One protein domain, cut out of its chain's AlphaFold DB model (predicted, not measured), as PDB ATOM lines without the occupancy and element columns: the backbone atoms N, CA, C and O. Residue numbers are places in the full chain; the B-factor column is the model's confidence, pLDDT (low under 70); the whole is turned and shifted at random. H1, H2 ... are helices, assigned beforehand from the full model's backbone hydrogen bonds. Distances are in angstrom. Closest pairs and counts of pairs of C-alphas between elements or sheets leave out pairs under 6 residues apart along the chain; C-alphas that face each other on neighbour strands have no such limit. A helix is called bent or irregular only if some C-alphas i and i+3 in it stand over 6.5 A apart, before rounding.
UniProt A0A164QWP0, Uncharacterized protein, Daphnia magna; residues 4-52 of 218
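Overview. This is residues 4 to 52 of the 218 residues of an uncharacterized protein of Daphnia magna (UniProt A0A164QWP0). One long, straight helix, H3, makes an arm that sticks out with residues 29 to 52, and before its first residue, Arg 26, the two short helices H1 and H2 and the long link between them make a small open hook. The hook starts at H1, runs away from H3's far end as far as the free-standing residues 14 to 21, and comes back through H2 into H3, with no two helices in contact. The printed part has 49 residues with three named helices, in the order H1, H2, H3, and no named strand; the class is all helix, with 35 residues in named helices. The whole is extended, with a radius of gyration of the C-alphas of 16.8 A, and its C-alphas span 53 by 19 by 14 A, with H3 running along the longest axis.

Arrangement. The longest helix is H3, residues 26 to 51, and it touches no helix. H2, residues 20 to 23, comes just before it, joined to it by a tight link of 2 residues, yet H2 and H3 are apart, with no C-alpha of the one within 8 A of the other. H1, residues 4 to 8, and H3 are apart as well, with no C-alpha of the one within 8 A of the other. H1 and H2 are apart too, and a long link of 11 residues joins them. In H1 and H3 every pair of O of residue i and N of residue i+4 is within hydrogen-bond range; H2, with 4 residues, is too short for such a pair, and its one pair of O of residue i and N of residue i+3 is within range.

Along the chain. H3 runs from Arg 26, with its C-alpha at (20.549, 43.085, 45.999), to Arg 51, with its C-alpha at (35.860, 53.760, 12.842), and measures 38.0 A from first to last C-alpha. H2 runs from Lys 20 to Phe 23 and measures 5.9 A. H1 runs from Ala 4, with its C-alpha at (24.212, 26.181, 42.488), to Phe 8 and measures 6.0 A. No helix is bent or irregular.

Size, cuts and confidence. The two C-alphas farthest apart are those of Ile 15 and Arg 51, at 53.5 A. The first and last printed C-alphas, of Ala 4 and Ala 52, are 41.9 A apart. The printed part has no cut, and its one long link is that from H1 to H2. The mean pLDDT of the printed part is 89.3, and no printed residue is under 70; H3 has a mean of 93, H1 of 86 and H2 of 84.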
ATOM      1  N   ALA A   4      25.501  26.344  41.813       86.62
ATOM      2  CA  ALA A   4      24.212  26.181  42.488       86.62
ATOM      3  C   ALA A   4      23.347  27.447  42.372       86.62
ATOM      4  O   ALA A   4      22.139  27.371  42.179       86.62
ATOM      5  N   GLU A   5      23.970  28.619  42.443       85.00
ATOM      6  CA  GLU A   5      23.293  29.906  42.299       85.00
ATOM      7  C   GLU A   5      22.755  30.124  40.879       85.00
ATOM      8  O   GLU A   5      21.643  30.624  40.735       85.00
ATOM      9  N   MET A   6      23.477  29.683  39.844       82.44
ATOM     10  CA  MET A   6      22.977  29.692  38.462       82.44
ATOM     11  C   MET A   6      21.739  28.804  38.278       82.44
ATOM     12  O   MET A   6      20.823  29.180  37.556       82.44
ATOM     13  N   VAL A   7      21.694  27.637  38.935       89.12
ATOM     14  CA  VAL A   7      20.571  26.688  38.817       89.12
ATOM     15  C   VAL A   7      19.359  27.131  39.640       89.12
ATOM     16  O   VAL A   7      18.228  27.056  39.171       89.12
ATOM     17  N   PHE A   8      19.574  27.588  40.876       84.81
ATOM     18  CA  PHE A   8      18.492  27.880  41.826       84.81
ATOM     19  C   PHE A   8      18.127  29.368  41.930       84.81
ATOM     20  O   PHE A   8      17.212  29.720  42.682       84.81
ATOM     21  N   GLY A   9      18.851  30.249  41.232       81.56
ATOM     22  CA  GLY A   9      18.613  31.698  41.196       81.56
ATOM     23  C   GLY A   9      18.855  32.427  42.523       81.56
ATOM     24  O   GLY A   9      18.484  33.594  42.662       81.56
ATOM     25  N   ARG A  10      19.432  31.747  43.524       84.56
ATOM     26  CA  ARG A  10      19.755  32.298  44.847       84.56
ATOM     27  C   ARG A  10      20.936  31.573  45.483       84.56
ATOM     28  O   ARG A  10      21.146  30.384  45.243       84.56
ATOM     29  N   GLN A  11      21.638  32.267  46.371       85.50
ATOM     30  CA  GLN A  11      22.669  31.660  47.205       85.50
ATOM     31  C   GLN A  11      22.032  30.662  48.191       85.50
ATOM     32  O   GLN A  11      21.161  31.024  48.986       85.50
ATOM     33  N   LEU A  12      22.465  29.399  48.149       86.94
ATOM     34  CA  LEU A  12      22.023  28.373  49.095       86.94
ATOM     35  C   LEU A  12      22.771  28.501  50.426       86.94
ATOM     36  O   LEU A  12      23.962  28.817  50.458       86.94
ATOM     37  N   ARG A  13      22.076  28.221  51.534       86.38
ATOM     38  CA  ARG A  13      22.708  28.140  52.857       86.38
ATOM     39  C   ARG A  13      23.533  26.861  52.919       86.38
ATOM     40  O   ARG A  13      22.981  25.770  52.816       86.38
ATOM     41  N   SER A  14      24.844  27.009  53.063       86.50
ATOM     42  CA  SER A  14      25.744  25.892  53.325       86.50
ATOM     43  C   SER A  14      25.875  25.650  54.833       86.50
ATOM     44  O   SER A  14      25.354  26.408  55.652       86.50
ATOM     45  N   ILE A  15      26.581  24.578  55.194       90.44
ATOM     46  CA  ILE A  15      26.908  24.233  56.588       90.44
ATOM     47  C   ILE A  15      27.888  25.259  57.190       90.44
ATOM     48  O   ILE A  15      27.973  25.412  58.406       90.44
ATOM     49  N   LEU A  16      28.612  25.995  56.341       88.25
ATOM     50  CA  LEU A  16      29.556  27.009  56.783       88.25
ATOM     51  C   LEU A  16      28.820  28.289  57.201       88.25
ATOM     52  O   LEU A  16      27.918  28.745  56.490       88.25
ATOM     53  N   PRO A  17      29.216  28.915  58.322       86.56
ATOM     54  CA  PRO A  17      28.656  30.194  58.718       86.56
ATOM     55  C   PRO A  17      29.000  31.254  57.665       86.56
ATOM     56  O   PRO A  17      30.165  31.515  57.373       86.56
ATOM     57  N   ALA A  18      27.966  31.876  57.105       88.12
ATOM     58  CA  ALA A  18      28.081  32.990  56.175       88.12
ATOM     59  C   ALA A  18      27.346  34.210  56.733       88.12
ATOM     60  O   ALA A  18      26.341  34.089  57.443       88.12
ATOM     61  N   HIS A  19      27.844  35.397  56.401       88.44
ATOM     62  CA  HIS A  19      27.207  36.638  56.812       88.44
ATOM     63  C   HIS A  19      25.829  36.781  56.144       88.44
ATOM     64  O   HIS A  19      25.655  36.440  54.975       88.44
ATOM     65  N   LYS A  20      24.832  37.307  56.871       83.69
ATOM     66  CA  LYS A  20      23.438  37.394  56.387       83.69
ATOM     67  C   LYS A  20      23.311  38.181  55.075       83.69
ATOM     68  O   LYS A  20      22.469  37.843  54.252       83.69
ATOM     69  N   SER A  21      24.177  39.174  54.859       85.12
ATOM     70  CA  SER A  21      24.187  39.982  53.632       85.12
ATOM     71  C   SER A  21      24.576  39.198  52.377       85.12
ATOM     72  O   SER A  21      24.255  39.628  51.279       85.12
ATOM     73  N   SER A  22      25.256  38.054  52.501       81.88
ATOM     74  CA  SER A  22      25.617  37.219  51.346       81.88
ATOM     75  C   SER A  22      24.398  36.566  50.688       81.88
ATOM     76  O   SER A  22      24.482  36.128  49.546       81.88
ATOM     77  N   PHE A  23      23.268  36.506  51.399       83.50
ATOM     78  CA  PHE A  23      21.996  35.988  50.893       83.50
ATOM     79  C   PHE A  23      21.045  37.096  50.418       83.50
ATOM     80  O   PHE A  23      19.938  36.792  49.981       83.50
ATOM     81  N   ASP A  24      21.446  38.365  50.532       83.50
ATOM     82  CA  ASP A  24      20.615  39.509  50.158       83.50
ATOM     83  C   ASP A  24      20.404  39.539  48.634       83.50
ATOM     84  O   ASP A  24      21.386  39.522  47.896       83.50
ATOM     85  N   PRO A  25      19.165  39.606  48.119       81.12
ATOM     86  CA  PRO A  25      18.903  39.624  46.682       81.12
ATOM     87  C   PRO A  25      19.513  40.814  45.926       81.12
ATOM     88  O   PRO A  25      19.588  40.732  44.699       81.12
ATOM     89  N   ARG A  26      19.962  41.879  46.607       84.62
ATOM     90  CA  ARG A  26      20.549  43.085  45.999       84.62
ATOM     91  C   ARG A  26      21.725  42.797  45.062       84.62
ATOM     92  O   ARG A  26      21.957  43.548  44.118       84.62
ATOM     93  N   TRP A  27      22.473  41.712  45.277       79.12
ATOM     94  CA  TRP A  27      23.561  41.346  44.363       79.12
ATOM     95  C   TRP A  27      23.055  41.027  42.949       79.12
ATOM     96  O   TRP A  27      23.794  41.259  41.997       79.12
ATOM     97  N   ARG A  28      21.809  40.549  42.789       82.50
ATOM     98  CA  ARG A  28      21.214  40.257  41.473       82.50
ATOM     99  C   ARG A  28      21.035  41.527  40.658       82.50
ATOM    100  O   ARG A  28      21.505  41.586  39.532       82.50
ATOM    101  N   GLU A  29      20.480  42.569  41.272       87.38
ATOM    102  CA  GLU A  29      20.333  43.889  40.645       87.38
ATOM    103  C   GLU A  29      21.693  44.468  40.226       87.38
ATOM    104  O   GLU A  29      21.821  45.071  39.161       87.38
ATOM    105  N   ILE A  30      22.733  44.257  41.043       88.00
ATOM    106  CA  ILE A  30      24.106  44.676  40.728       88.00
ATOM    107  C   ILE A  30      24.662  43.887  39.534       88.00
ATOM    108  O   ILE A  30      25.323  44.479  38.682       88.00
ATOM    109  N   MET A  31      24.406  42.578  39.451       86.19
ATOM    110  CA  MET A  31      24.831  41.756  38.311       86.19
ATOM    111  C   MET A  31      24.087  42.147  37.035       86.19
ATOM    112  O   MET A  31      24.732  42.413  36.033       86.19
ATOM    113  N   GLU A  32      22.767  42.317  37.086       90.19
ATOM    114  CA  GLU A  32      21.983  42.788  35.938       90.19
ATOM    115  C   GLU A  32      22.425  44.183  35.472       90.19
ATOM    116  O   GLU A  32      22.457  44.475  34.278       90.19
ATOM    117  N   ALA A  33      22.773  45.078  36.402       93.44
ATOM    118  CA  ALA A  33      23.346  46.378  36.063       93.44
ATOM    119  C   ALA A  33      24.731  46.247  35.413       93.44
ATOM    120  O   ALA A  33      25.043  46.989  34.482       93.44
ATOM    121  N   ARG A  34      25.551  45.300  35.880       93.62
ATOM    122  CA  ARG A  34      26.860  44.994  35.295       93.62
ATOM    123  C   ARG A  34      26.730  44.426  33.885       93.62
ATOM    124  O   ARG A  34      27.487  44.847  33.018       93.62
ATOM    125  N   ASP A  35      25.790  43.517  33.661       94.69
ATOM    126  CA  ASP A  35      25.561  42.893  32.358       94.69
ATOM    127  C   ASP A  35      25.079  43.938  31.347       94.69
ATOM    128  O   ASP A  35      25.676  44.082  30.282       94.69
ATOM    129  N   ARG A  36      24.121  44.793  31.737       95.75
ATOM    130  CA  ARG A  36      23.717  45.957  30.929       95.75
ATOM    131  C   ARG A  36      24.888  46.889  30.625       95.75
ATOM    132  O   ARG A  36      25.011  47.379  29.507       95.75
ATOM    133  N   GLN A  37      25.763  47.145  31.599       95.56
ATOM    134  CA  GLN A  37      26.951  47.966  31.365       95.56
ATOM    135  C   GLN A  37      27.907  47.302  30.365       95.56
ATOM    136  O   GLN A  37      28.433  47.986  29.492       95.56
ATOM    137  N   LEU A  38      28.101  45.984  30.454       96.75
ATOM    138  CA  LEU A  38      28.949  45.228  29.537       96.75
ATOM    139  C   LEU A  38      28.411  45.264  28.101       96.75
ATOM    140  O   LEU A  38      29.195  45.416  27.165       96.75
ATOM    141  N   GLU A  39      27.093  45.163  27.923       96.31
ATOM    142  CA  GLU A  39      26.439  45.307  26.617       96.31
ATOM    143  C   GLU A  39      26.685  46.697  26.017       96.31
ATOM    144  O   GLU A  39      27.087  46.813  24.855       96.31
ATOM    145  N   LEU A  40      26.516  47.756  26.818       95.94
ATOM    146  CA  LEU A  40      26.793  49.127  26.383       95.94
ATOM    147  C   LEU A  40      28.271  49.326  26.036       95.94
ATOM    148  O   LEU A  40      28.585  49.888  24.985       95.94
ATOM    149  N   ASP A  41      29.181  48.841  26.877       96.56
ATOM    150  CA  ASP A  41      30.623  48.920  26.640       96.56
ATOM    151  C   ASP A  41      31.015  48.149  25.368       96.56
ATOM    152  O   ASP A  41      31.843  48.620  24.584       96.56
ATOM    153  N   GLY A  42      30.377  47.002  25.116       96.88
ATOM    154  CA  GLY A  42      30.542  46.205  23.903       96.88
ATOM    155  C   GLY A  42      30.093  46.947  22.643       96.88
ATOM    156  O   GLY A  42      30.843  47.003  21.666       96.88
ATOM    157  N   ALA A  43      28.918  47.583  22.676       95.19
ATOM    158  CA  ALA A  43      28.414  48.389  21.565       95.19
ATOM    159  C   ALA A  43      29.305  49.615  21.290       95.19
ATOM    160  O   ALA A  43      29.631  49.913  20.139       95.19
ATOM    161  N   VAL A  44      29.762  50.303  22.343       96.19
ATOM    162  CA  VAL A  44      30.699  51.431  22.222       96.19
ATOM    163  C   VAL A  44      32.026  50.971  21.624       96.19
ATOM    164  O   VAL A  44      32.555  51.634  20.730       96.19
ATOM    165  N   LYS A  45      32.549  49.827  22.079       96.19
ATOM    166  CA  LYS A  45      33.768  49.225  21.536       96.19
ATOM    167  C   LYS A  45      33.603  48.883  20.057       96.19
ATOM    168  O   LYS A  45      34.486  49.222  19.280       96.19
ATOM    169  N   TRP A  46      32.485  48.274  19.661       95.75
ATOM    170  CA  TRP A  46      32.202  47.953  18.261       95.75
ATOM    171  C   TRP A  46      32.242  49.198  17.368       95.75
ATOM    172  O   TRP A  46      33.002  49.241  16.406       95.75
ATOM    173  N   ILE A  47      31.496  50.247  17.734       95.81
ATOM    174  CA  ILE A  47      31.444  51.505  16.968       95.81
ATOM    175  C   ILE A  47      32.826  52.171  16.904       95.81
ATOM    176  O   ILE A  47      33.199  52.771  15.891       95.81
ATOM    177  N   TYR A  48      33.588  52.104  17.999       93.94
ATOM    178  CA  TYR A  48      34.950  52.620  18.036       93.94
ATOM    179  C   TYR A  48      35.873  51.838  17.095       93.94
ATOM    180  O   TYR A  48      36.560  52.454  16.281       93.94
ATOM    181  N   ASP A  49      35.860  50.508  17.178       93.38
ATOM    182  CA  ASP A  49      36.700  49.619  16.377       93.38
ATOM    183  C   ASP A  49      36.368  49.730  14.877       93.38
ATOM    184  O   ASP A  49      37.281  49.743  14.055       93.38
ATOM    185  N   GLU A  50      35.091  49.904  14.517       95.12
ATOM    186  CA  GLU A  50      34.637  50.111  13.134       95.12
ATOM    187  C   GLU A  50      35.236  51.383  12.509       95.12
ATOM    188  O   GLU A  50      35.654  51.399  11.348       95.12
ATOM    189  N   ARG A  51      35.315  52.467  13.292       91.31
ATOM    190  CA  ARG A  51      35.860  53.760  12.842       91.31
ATOM    191  C   ARG A  51      37.375  53.854  12.988       91.31
ATOM    192  O   ARG A  51      38.000  54.708  12.354       91.31
ATOM    193  N   ALA A  52      37.978  53.027  13.835       90.75
ATOM    194  CA  ALA A  52      39.402  53.066  14.106       90.75
ATOM    195  C   ALA A  52      40.199  52.514  12.914       90.75
ATOM    196  O   ALA A  52      40.014  51.386  12.466       90.75
TER     197      ALA A  52